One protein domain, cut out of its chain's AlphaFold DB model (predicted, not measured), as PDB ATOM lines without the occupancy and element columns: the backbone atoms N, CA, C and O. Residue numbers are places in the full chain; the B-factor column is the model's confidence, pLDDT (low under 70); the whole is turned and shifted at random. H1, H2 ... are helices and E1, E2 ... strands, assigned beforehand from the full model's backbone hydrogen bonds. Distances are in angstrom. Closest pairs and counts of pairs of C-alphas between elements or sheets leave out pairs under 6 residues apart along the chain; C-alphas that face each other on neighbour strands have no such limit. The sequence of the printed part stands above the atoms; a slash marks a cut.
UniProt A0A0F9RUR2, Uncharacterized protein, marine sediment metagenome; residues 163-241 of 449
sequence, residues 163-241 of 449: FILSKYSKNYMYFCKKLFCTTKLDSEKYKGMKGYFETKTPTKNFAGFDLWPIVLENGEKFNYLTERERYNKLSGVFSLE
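What this domain is: This is residues 163 to 241 of the 449 residues of an uncharacterized protein of marine sediment metagenome (UniProt A0A0F9RUR2). With little regular structure, this is one strongly twisted sheet of six short strands, with the loop of residues 166 to 186 tied to E5 through residues 175 to 176. The printed part has 79 residues, with six named strands and one named helix, H1, which comes between E1 and E2 along the chain; the sheet is branched, its neighbour pairs, E1 and E2, E1 and E6, E2 and E4, E3 and E4, E4 and E5, are antiparallel, and the class is mostly strand, though the named elements hold only 31 of the 79 residues. It is compact, radius of gyration of the C-alphas 11.3 A, spanning 29 by 28 by 25 A.

Where its parts are: Find C-alpha 163 at (188.376, 187.287, 216.981), where E1, residues 163 to 165, begins. Then come H1, 187 to 190, E2, 194 to 197, and E3, 204 to 206. E4, 209 to 216, runs 20.7 A and bends by 50 degrees at residue 213. E5, 221 to 226, runs 16.3 A; E6, 237 to 239, ends at (188.446, 184.244, 213.921).

How they stand to each other: Look beside E1: E2 is on one side, N 163 to O 195 2.8 A, and E6 on the other, N 164 to O 238 2.8 A. Beside E4, E2, N 196 to O 215 2.9 A, and E3, N 206 to O 209 2.8 A, are on one side, E5, N 212 to O 224 2.8 A, on the other. E3, E4 and E5 form a meander, each strand antiparallel to the one before, through two hairpins. H1, too short for an O i to N i+4 pair, is only just not on the sheet, 4 C-alpha pairs within 10 A.

The domain as a whole: The printed part has no cut; E1 to H1 is a long link. Residues 171, 182 to 183 and 233 to 234 are under 70 pLDDT.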
ATOM      1  N   PHE A 163     187.322 187.030 217.937       94.38
ATOM      2  CA  PHE A 163     188.376 187.287 216.981       94.38
ATOM      3  C   PHE A 163     189.682 187.680 217.669       94.38
ATOM      4  O   PHE A 163     189.733 187.962 218.866       94.38
ATOM      5  N   ILE A 164     190.745 187.731 216.878       93.19
ATOM      6  CA  ILE A 164     192.040 188.283 217.248       93.19
ATOM      7  C   ILE A 164     192.514 189.255 216.170       93.19
ATOM      8  O   ILE A 164     192.294 189.056 214.972       93.19
ATOM      9  N   LEU A 165     193.163 190.331 216.599       91.75
ATOM     10  CA  LEU A 165     193.795 191.285 215.699       91.75
ATOM     11  C   LEU A 165     195.135 190.730 215.216       91.75
ATOM     12  O   LEU A 165     196.000 190.386 216.022       91.75
ATOM     13  N   SER A 166     195.339 190.651 213.899       87.38
ATOM     14  CA  SER A 166     196.575 190.083 213.349       87.38
ATOM     15  C   SER A 166     197.791 190.870 213.781       87.38
ATOM     16  O   SER A 166     197.837 192.091 213.628       87.38
ATOM     17  N   LYS A 167     198.809 190.138 214.235       85.88
ATOM     18  CA  LYS A 167     200.111 190.687 214.618       85.88
ATOM     19  C   LYS A 167     200.866 191.333 213.454       85.88
ATOM     20  O   LYS A 167     201.770 192.125 213.687       85.88
ATOM     21  N   TYR A 168     200.475 191.009 212.223       81.12
ATOM     22  CA  TYR A 168     201.142 191.419 210.989       81.12
ATOM     23  C   TYR A 168     200.379 192.518 210.242       81.12
ATOM     24  O   TYR A 168     200.863 193.046 209.244       81.12
ATOM     25  N   SER A 169     199.188 192.899 210.717       79.12
ATOM     26  CA  SER A 169     198.445 193.996 210.107       79.12
ATOM     27  C   SER A 169     199.098 195.333 210.450       79.12
ATOM     28  O   SER A 169     199.078 195.785 211.591       79.12
ATOM     29  N   LYS A 170     199.628 196.013 209.431       70.38
ATOM     30  CA  LYS A 170     200.194 197.365 209.574       70.38
ATOM     31  C   LYS A 170     199.126 198.450 209.726       70.38
ATOM     32  O   LYS A 170     199.457 199.617 209.908       70.38
ATOM     33  N   ASN A 171     197.847 198.108 209.555       66.69
ATOM     34  CA  ASN A 171     196.767 199.082 209.464       66.69
ATOM     35  C   ASN A 171     195.413 198.475 209.864       66.69
ATOM     36  O   ASN A 171     194.738 197.842 209.057       66.69
ATOM     37  N   TYR A 172     194.936 198.810 211.059       79.88
ATOM     38  CA  TYR A 172     193.553 198.570 211.480       79.88
ATOM     39  C   TYR A 172     192.645 199.744 211.070       79.88
ATOM     40  O   TYR A 172     192.039 200.416 211.905       79.88
ATOM     41  N   MET A 173     192.587 200.053 209.770       72.00
ATOM     42  CA  MET A 173     191.856 201.229 209.254       72.00
ATOM     43  C   MET A 173     190.332 201.148 209.419       72.00
ATOM     44  O   MET A 173     189.648 202.159 209.295       72.00
ATOM     45  N   TYR A 174     189.814 199.968 209.743       85.94
ATOM     46  CA  TYR A 174     188.384 199.685 209.805       85.94
ATOM     47  C   TYR A 174     187.805 199.701 211.223       85.94
ATOM     48  O   TYR A 174     186.692 199.239 211.430       85.94
ATOM     49  N   PHE A 175     188.540 200.221 212.206       88.69
ATOM     50  CA  PHE A 175     188.124 200.257 213.609       88.69
ATOM     51  C   PHE A 175     187.807 201.683 214.055       88.69
ATOM     52  O   PHE A 175     188.653 202.574 214.012       88.69
ATOM     53  N   CYS A 176     186.570 201.914 214.490       87.38
ATOM     54  CA  CYS A 176     185.988 203.249 214.538       87.38
ATOM     55  C   CYS A 176     185.258 203.455 215.872       87.38
ATOM     56  O   CYS A 176     184.264 202.797 216.166       87.38
ATOM     57  N   LYS A 177     185.705 204.412 216.701       86.62
ATOM     58  CA  LYS A 177     184.977 204.779 217.942       86.62
ATOM     59  C   LYS A 177     183.641 205.481 217.664       86.62
ATOM     60  O   LYS A 177     182.813 205.632 218.554       86.62
ATOM     61  N   LYS A 178     183.450 205.965 216.436       82.38
ATOM     62  CA  LYS A 178     182.246 206.643 215.945       82.38
ATOM     63  C   LYS A 178     181.890 206.092 214.568       82.38
ATOM     64  O   LYS A 178     182.676 205.352 213.989       82.38
ATOM     65  N   LEU A 179     180.759 206.539 214.019       72.38
ATOM     66  CA  LEU A 179     180.296 206.172 212.674       72.38
ATOM     67  C   LEU A 179     181.322 206.429 211.552       72.38
ATOM     68  O   LEU A 179     181.221 205.824 210.495       72.38
ATOM     69  N   PHE A 180     182.292 207.323 211.773       74.88
ATOM     70  CA  PHE A 180     183.353 207.629 210.819       74.88
ATOM     71  C   PHE A 180     184.716 207.197 211.365       74.88
ATOM     72  O   PHE A 180     185.113 207.583 212.470       74.88
ATOM     73  N   CYS A 181     185.443 206.432 210.557       73.69
ATOM     74  CA  CYS A 181     186.757 205.870 210.860       73.69
ATOM     75  C   CYS A 181     187.847 206.903 210.555       73.69
ATOM     76  O   CYS A 181     188.596 206.796 209.591       73.69
ATOM     77  N   THR A 182     187.890 207.982 211.338       69.88
ATOM     78  CA  THR A 182     188.895 209.041 211.145       69.88
ATOM     79  C   THR A 182     190.221 208.734 211.830       69.88
ATOM     80  O   THR A 182     191.211 209.410 211.566       69.88
ATOM     81  N   THR A 183     190.241 207.748 212.729       68.00
ATOM     82  CA  THR A 183     191.397 207.421 213.567       68.00
ATOM     83  C   THR A 183     191.771 205.967 213.339       68.00
ATOM     84  O   THR A 183     190.916 205.095 213.466       68.00
ATOM     85  N   LYS A 184     193.033 205.714 212.994       79.56
ATOM     86  CA  LYS A 184     193.581 204.359 212.924       79.56
ATOM     87  C   LYS A 184     193.822 203.852 214.344       79.56
ATOM     88  O   LYS A 184     194.243 204.639 215.194       79.56
ATOM     89  N   LEU A 185     193.588 202.566 214.603       85.62
ATOM     90  CA  LEU A 185     194.149 201.966 215.812       85.62
ATOM     91  C   LEU A 185     195.667 201.888 215.674       85.62
ATOM     92  O   LEU A 185     196.183 201.579 214.600       85.62
ATOM     93  N   ASP A 186     196.351 202.153 216.777       86.25
ATOM     94  CA  ASP A 186     197.790 201.966 216.911       86.25
ATOM     95  C   ASP A 186     198.135 200.472 216.817       86.25
ATOM     96  O   ASP A 186     197.776 199.688 217.697       86.25
ATOM     97  N   SER A 187     198.813 200.063 215.745       86.50
ATOM     98  CA  SER A 187     199.120 198.651 215.520       86.50
ATOM     99  C   SER A 187     199.920 198.035 216.666       86.50
ATOM    100  O   SER A 187     199.659 196.897 217.039       86.50
ATOM    101  N   GLU A 188     200.834 198.788 217.281       88.00
ATOM    102  CA  GLU A 188     201.683 198.277 218.358       88.00
ATOM    103  C   GLU A 188     200.899 198.025 219.643       88.00
ATOM    104  O   GLU A 188     201.152 197.041 220.338       88.00
ATOM    105  N   LYS A 189     199.901 198.868 219.929       91.50
ATOM    106  CA  LYS A 189     199.037 198.711 221.104       91.50
ATOM    107  C   LYS A 189     198.087 197.517 220.985       91.50
ATOM    108  O   LYS A 189     197.768 196.899 221.997       91.50
ATOM    109  N   TYR A 190     197.577 197.241 219.784       92.31
ATOM    110  CA  TYR A 190     196.457 196.311 219.591       92.31
ATOM    111  C   TYR A 190     196.833 194.993 218.893       92.31
ATOM    112  O   TYR A 190     195.985 194.110 218.772       92.31
ATOM    113  N   LYS A 191     198.079 194.816 218.442       90.62
ATOM    114  CA  LYS A 191     198.518 193.576 217.783       90.62
ATOM    115  C   LYS A 191     198.350 192.341 218.669       90.62
ATOM    116  O   LYS A 191     198.840 192.294 219.792       90.62
ATOM    117  N   GLY A 192     197.682 191.312 218.145       91.31
ATOM    118  CA  GLY A 192     197.404 190.069 218.870       91.31
ATOM    119  C   GLY A 192     196.306 190.178 219.931       91.31
ATOM    120  O   GLY A 192     196.049 189.192 220.615       91.31
ATOM    121  N   MET A 193     195.659 191.339 220.070       95.00
ATOM    122  CA  MET A 193     194.591 191.547 221.044       95.00
ATOM    123  C   MET A 193     193.335 190.782 220.633       95.00
ATOM    124  O   MET A 193     192.917 190.849 219.470       95.00
ATOM    125  N   LYS A 194     192.713 190.073 221.579       96.00
ATOM    126  CA  LYS A 194     191.431 189.401 221.343       96.00
ATOM    127  C   LYS A 194     190.272 190.390 221.408       96.00
ATOM    128  O   LYS A 194     190.358 191.452 222.028       96.00
ATOM    129  N   GLY A 195     189.172 190.032 220.768       95.38
ATOM    130  CA  GLY A 195     187.924 190.773 220.828       95.38
ATOM    131  C   GLY A 195     186.726 189.882 220.543       95.38
ATOM    132  O   GLY A 195     186.875 188.735 220.126       95.38
ATOM    133  N   TYR A 196     185.527 190.410 220.753       96.06
ATOM    134  CA  TYR A 196     184.290 189.744 220.358       96.06
ATOM    135  C   TYR A 196     183.290 190.718 219.744       96.06
ATOM    136  O   TYR A 196     183.328 191.926 219.994       96.06
ATOM    137  N   PHE A 197     182.393 190.173 218.929       95.06
ATOM    138  CA  PHE A 197     181.283 190.890 218.315       95.06
ATOM    139  C   PHE A 197     180.094 190.969 219.277       95.06
ATOM    140  O   PHE A 197     179.535 189.939 219.651       95.06
ATOM    141  N   GLU A 198     179.653 192.176 219.647       94.69
ATOM    142  CA  GLU A 198     178.505 192.354 220.557       94.69
ATOM    143  C   GLU A 198     177.192 191.842 219.938       94.69
ATOM    144  O   GLU A 198     176.246 191.528 220.656       94.69
ATOM    145  N   THR A 199     177.115 191.716 218.608       93.44
ATOM    146  CA  THR A 199     175.909 191.286 217.889       93.44
ATOM    147  C   THR A 199     176.203 190.203 216.848       93.44
ATOM    148  O   THR A 199     177.278 190.151 216.254       93.44
ATOM    149  N   LYS A 200     175.217 189.332 216.582       92.44
ATOM    150  CA  LYS A 200     175.302 188.298 215.526       92.44
ATOM    151  C   LYS A 200     175.112 188.859 214.110       92.44
ATOM    152  O   LYS A 200     175.528 188.232 213.140       92.44
ATOM    153  N   THR A 201     174.493 190.028 213.992       91.94
ATOM    154  CA  THR A 201     174.238 190.749 212.737       91.94
ATOM    155  C   THR A 201     174.793 192.170 212.838       91.94
ATOM    156  O   THR A 201     174.902 192.686 213.957       91.94
ATOM    157  N   PRO A 202     175.137 192.827 211.718       92.81
ATOM    158  CA  PRO A 202     175.632 194.196 211.771       92.81
ATOM    159  C   PRO A 202     174.536 195.137 212.275       92.81
ATOM    160  O   PRO A 202     173.349 194.921 212.026       92.81
ATOM    161  N   THR A 203     174.919 196.186 213.002       91.81
ATOM    162  CA  THR A 203     173.953 197.155 213.554       91.81
ATOM    163  C   THR A 203     173.511 198.183 212.526       91.81
ATOM    164  O   THR A 203     172.446 198.784 212.660       91.81
ATOM    165  N   LYS A 204     174.335 198.412 211.500       89.62
ATOM    166  CA  LYS A 204     174.062 199.372 210.437       89.62
ATOM    167  C   LYS A 204     174.804 198.993 209.165       89.62
ATOM    168  O   LYS A 204     175.952 198.570 209.233       89.62
ATOM    169  N   ASN A 205     174.170 199.246 208.024       88.56
ATOM    170  CA  ASN A 205     174.843 199.318 206.735       88.56
ATOM    171  C   ASN A 205     175.028 200.796 206.345       88.56
ATOM    172  O   ASN A 205     174.106 201.607 206.482       88.56
ATOM    173  N   PHE A 206     176.227 201.173 205.915       83.12
ATOM    174  CA  PHE A 206     176.560 202.525 205.484       83.12
ATOM    175  C   PHE A 206     177.455 202.475 204.248       83.12
ATOM    176  O   PHE A 206     178.580 201.991 204.318       83.12
ATOM    177  N   ALA A 207     176.961 203.005 203.124       85.56
ATOM    178  CA  ALA A 207     177.701 203.089 201.861       85.56
ATOM    179  C   ALA A 207     178.280 201.741 201.379       85.56
ATOM    180  O   ALA A 207     179.384 201.696 200.846       85.56
ATOM    181  N   GLY A 208     177.543 200.643 201.582       86.88
ATOM    182  CA  GLY A 208     177.991 199.299 201.207       86.88
ATOM    183  C   GLY A 208     178.870 198.607 202.251       86.88
ATOM    184  O   GLY A 208     179.324 197.499 201.991       86.88
ATOM    185  N   PHE A 209     179.068 199.215 203.423       89.50
ATOM    186  CA  PHE A 209     179.807 198.621 204.531       89.50
ATOM    187  C   PHE A 209     178.900 198.292 205.714       89.50
ATOM    188  O   PHE A 209     178.076 199.107 206.129       89.50
ATOM    189  N   ASP A 210     179.126 197.136 206.315       91.69
ATOM    190  CA  ASP A 210     178.495 196.686 207.543       91.69
ATOM    191  C   ASP A 210     179.301 197.121 208.766       91.69
ATOM    192  O   ASP A 210     180.524 196.962 208.824       91.69
ATOM    193  N   LEU A 211     178.590 197.673 209.746       91.88
ATOM    194  CA  LEU A 211     179.126 198.170 211.003       91.88
ATOM    195  C   LEU A 211     178.877 197.149 212.118       91.88
ATOM    196  O   LEU A 211     177.732 196.868 212.485       91.88
ATOM    197  N   TRP A 212     179.959 196.633 212.687       93.00
ATOM    198  CA  TRP A 212     179.928 195.604 213.715       93.00
ATOM    199  C   TRP A 212     180.405 196.159 215.059       93.00
ATOM    200  O   TRP A 212     181.577 196.516 215.176       93.00
ATOM    201  N   PRO A 213     179.547 196.256 216.085       93.88
ATOM    202  CA  PRO A 213     179.991 196.640 217.418       93.88
ATOM    203  C   PRO A 213     180.876 195.537 218.002       93.88
ATOM    204  O   PRO A 213     180.528 194.354 217.964       93.88
ATOM    205  N   ILE A 214     182.035 195.925 218.519       94.44
ATOM    206  CA  ILE A 214     183.035 195.008 219.056       94.44
ATOM    207  C   ILE A 214     183.594 195.517 220.382       94.44
ATOM    208  O   ILE A 214     183.695 196.726 220.619       94.44
ATOM    209  N   VAL A 215     184.029 194.577 221.213       94.06
ATOM    210  CA  VAL A 215     184.741 194.842 222.466       94.06
ATOM    211  C   VAL A 215     186.071 194.108 222.425       94.06
ATOM    212  O   VAL A 215     186.110 192.918 222.118       94.06
ATOM    213  N   LEU A 216     187.159 194.819 222.705       94.75
ATOM    214  CA  LEU A 216     188.494 194.233 222.803       94.75
ATOM    215  C   LEU A 216     188.779 193.738 224.226       94.75
ATOM    216  O   LEU A 216     188.109 194.131 225.180       94.75
ATOM    217  N   GLU A 217     189.801 192.899 224.388       94.12
ATOM    218  CA  GLU A 217     190.165 192.287 225.677       94.12
ATOM    219  C   GLU A 217     190.522 193.295 226.774       94.12
ATOM    220  O   GLU A 217     190.335 193.021 227.956       94.12
ATOM    221  N   ASN A 218     190.959 194.494 226.388       92.75
ATOM    222  CA  ASN A 218     191.217 195.602 227.303       92.75
ATOM    223  C   ASN A 218     189.949 196.394 227.692       92.75
ATOM    224  O   ASN A 218     190.046 197.427 228.353       92.75
ATOM    225  N   GLY A 219     188.769 195.950 227.251       93.06
ATOM    226  CA  GLY A 219     187.475 196.579 227.503       93.06
ATOM    227  C   GLY A 219     187.149 197.771 226.597       93.06
ATOM    228  O   GLY A 219     186.061 198.340 226.717       93.06
ATOM    229  N   GLU A 220     188.045 198.171 225.686       92.81
ATOM    230  CA  GLU A 220     187.740 199.232 224.729       92.81
ATOM    231  C   GLU A 220     186.709 198.762 223.696       92.81
ATOM    232  O   GLU A 220     186.793 197.664 223.147       92.81
ATOM    233  N   LYS A 221     185.742 199.638 223.406       93.12
ATOM    234  CA  LYS A 221     184.683 199.387 222.428       93.12
ATOM    235  C   LYS A 221     184.941 200.126 221.125       93.12
ATOM    236  O   LYS A 221     185.298 201.311 221.127       93.12
ATOM    237  N   PHE A 222     184.690 199.443 220.018       93.31
ATOM    238  CA  PHE A 222     184.797 199.994 218.673       93.31
ATOM    239  C   PHE A 222     183.633 199.533 217.807       93.31
ATOM    240  O   PHE A 222     182.877 198.634 218.151       93.31
ATOM    241  N   ASN A 223     183.518 200.161 216.647       92.25
ATOM    242  CA  ASN A 223     182.788 199.628 215.520       92.25
ATOM    243  C   ASN A 223     183.798 199.152 214.485       92.25
ATOM    244  O   ASN A 223     184.700 199.907 214.126       92.25
ATOM    245  N   TYR A 224     183.641 197.932 214.010       92.00
ATOM    246  CA  TYR A 224     184.451 197.354 212.961       92.00
ATOM    247  C   TYR A 224     183.687 197.384 211.633       92.00
ATOM    248  O   TYR A 224     182.545 196.934 211.553       92.00
ATOM    249  N   LEU A 225     184.291 197.992 210.616       89.81
ATOM    250  CA  LEU A 225     183.671 198.285 209.327       89.81
ATOM    251  C   LEU A 225     184.107 197.260 208.272       89.81
ATOM    252  O   LEU A 225     185.297 197.098 208.021       89.81
ATOM    253  N   THR A 226     183.162 196.594 207.612       87.75
ATOM    254  CA  THR A 226     183.470 195.525 206.639       87.75
ATOM    255  C   THR A 226     182.632 195.644 205.379       87.75
ATOM    256  O   THR A 226     181.506 196.110 205.452       87.75
ATOM    257  N   GLU A 227     183.130 195.203 204.225       81.00
ATOM    258  CA  GLU A 227     182.407 195.334 202.947       81.00
ATOM    259  C   GLU A 227     181.272 194.321 202.720       81.00
ATOM    260  O   GLU A 227     180.605 194.462 201.702       81.00
ATOM    261  N   ARG A 228     181.066 193.320 203.602       71.62
ATOM    262  CA  ARG A 228     179.956 192.319 203.590       71.62
ATOM    263  C   ARG A 228     180.123 191.206 204.640       71.62
ATOM    264  O   ARG A 228     179.141 190.651 205.116       71.62
ATOM    265  N   GLU A 229     181.363 190.836 204.965       80.81
ATOM    266  CA  GLU A 229     181.686 189.714 205.862       80.81
ATOM    267  C   GLU A 229     182.630 190.154 206.986       80.81
ATOM    268  O   GLU A 229     183.553 190.940 206.754       80.81
ATOM    269  N   ARG A 230     182.432 189.605 208.195       81.06
ATOM    270  CA  ARG A 230     183.261 189.886 209.385       81.06
ATOM    271  C   ARG A 230     184.739 189.563 209.146       81.06
ATOM    272  O   ARG A 230     185.613 190.351 209.495       81.06
ATOM    273  N   TYR A 231     185.005 188.430 208.511       82.38
ATOM    274  CA  TYR A 231     186.349 187.911 208.278       82.38
ATOM    275  C   TYR A 231     186.666 187.966 206.789       82.38
ATOM    276  O   TYR A 231     186.735 186.948 206.109       82.38
ATOM    277  N   ASN A 232     186.794 189.175 206.243       73.94
ATOM    278  CA  ASN A 232     187.233 189.287 204.860       73.94
ATOM    279  C   ASN A 232     188.753 189.092 204.776       73.94
ATOM    280  O   ASN A 232     189.498 189.409 205.704       73.94
ATOM    281  N   LYS A 233     189.220 188.602 203.628       68.06
ATOM    282  CA  LYS A 233     190.645 188.392 203.350       68.06
ATOM    283  C   LYS A 233     191.468 189.655 203.638       68.06
ATOM    284  O   LYS A 233     192.509 189.584 204.267       68.06
ATOM    285  N   LEU A 234     190.983 190.837 203.285       68.88
ATOM    286  CA  LEU A 234     191.719 192.089 203.491       68.88
ATOM    287  C   LEU A 234     191.731 192.586 204.948       68.88
ATOM    288  O   LEU A 234     192.368 193.602 205.238       68.88
ATOM    289  N   SER A 235     191.049 191.903 205.866       74.19
ATOM    290  CA  SER A 235     190.902 192.363 207.234       74.19
ATOM    291  C   SER A 235     192.118 192.052 208.095       74.19
ATOM    292  O   SER A 235     192.773 191.021 207.974       74.19
ATOM    293  N   GLY A 236     192.412 192.956 209.029       80.94
ATOM    294  CA  GLY A 236     193.363 192.697 210.111       80.94
ATOM    295  C   GLY A 236     192.772 191.841 211.237       80.94
ATOM    296  O   GLY A 236     193.295 191.905 212.346       80.94
ATOM    297  N   VAL A 237     191.677 191.114 210.987       88.38
ATOM    298  CA  VAL A 237     190.852 190.431 211.991       88.38
ATOM    299  C   VAL A 237     190.680 188.974 211.601       88.38
ATOM    300  O   VAL A 237     190.249 188.680 210.495       88.38
ATOM    301  N   PHE A 238     190.983 188.072 212.526       88.06
ATOM    302  CA  PHE A 238     190.903 186.631 212.309       88.06
ATOM    303  C   PHE A 238     189.967 186.027 213.333       88.06
ATOM    304  O   PHE A 238     190.000 186.435 214.495       88.06
ATOM    305  N   SER A 239     189.167 185.045 212.934       90.38
ATOM    306  CA  SER A 239     188.446 184.244 213.921       90.38
ATOM    307  C   SER A 239     189.449 183.541 214.848       90.38
ATOM    308  O   SER A 239     190.584 183.239 214.455       90.38
ATOM    309  N   LEU A 240     189.053 183.255 216.094       89.38
ATOM    310  CA  LEU A 240     189.926 182.479 216.988       89.38
ATOM    311  C   LEU A 240     190.228 181.079 216.436       89.38
ATOM    312  O   LEU A 240     191.312 180.552 216.683       89.38
ATOM    313  N   GLU A 241     189.306 180.492 215.673       89.31
ATOM    314  CA  GLU A 241     189.512 179.202 215.011       89.31
ATOM    315  C   GLU A 241     190.628 179.285 213.959       89.31
ATOM    316  O   GLU A 241     191.551 178.470 213.975       89.31
TER     317      GLU A 241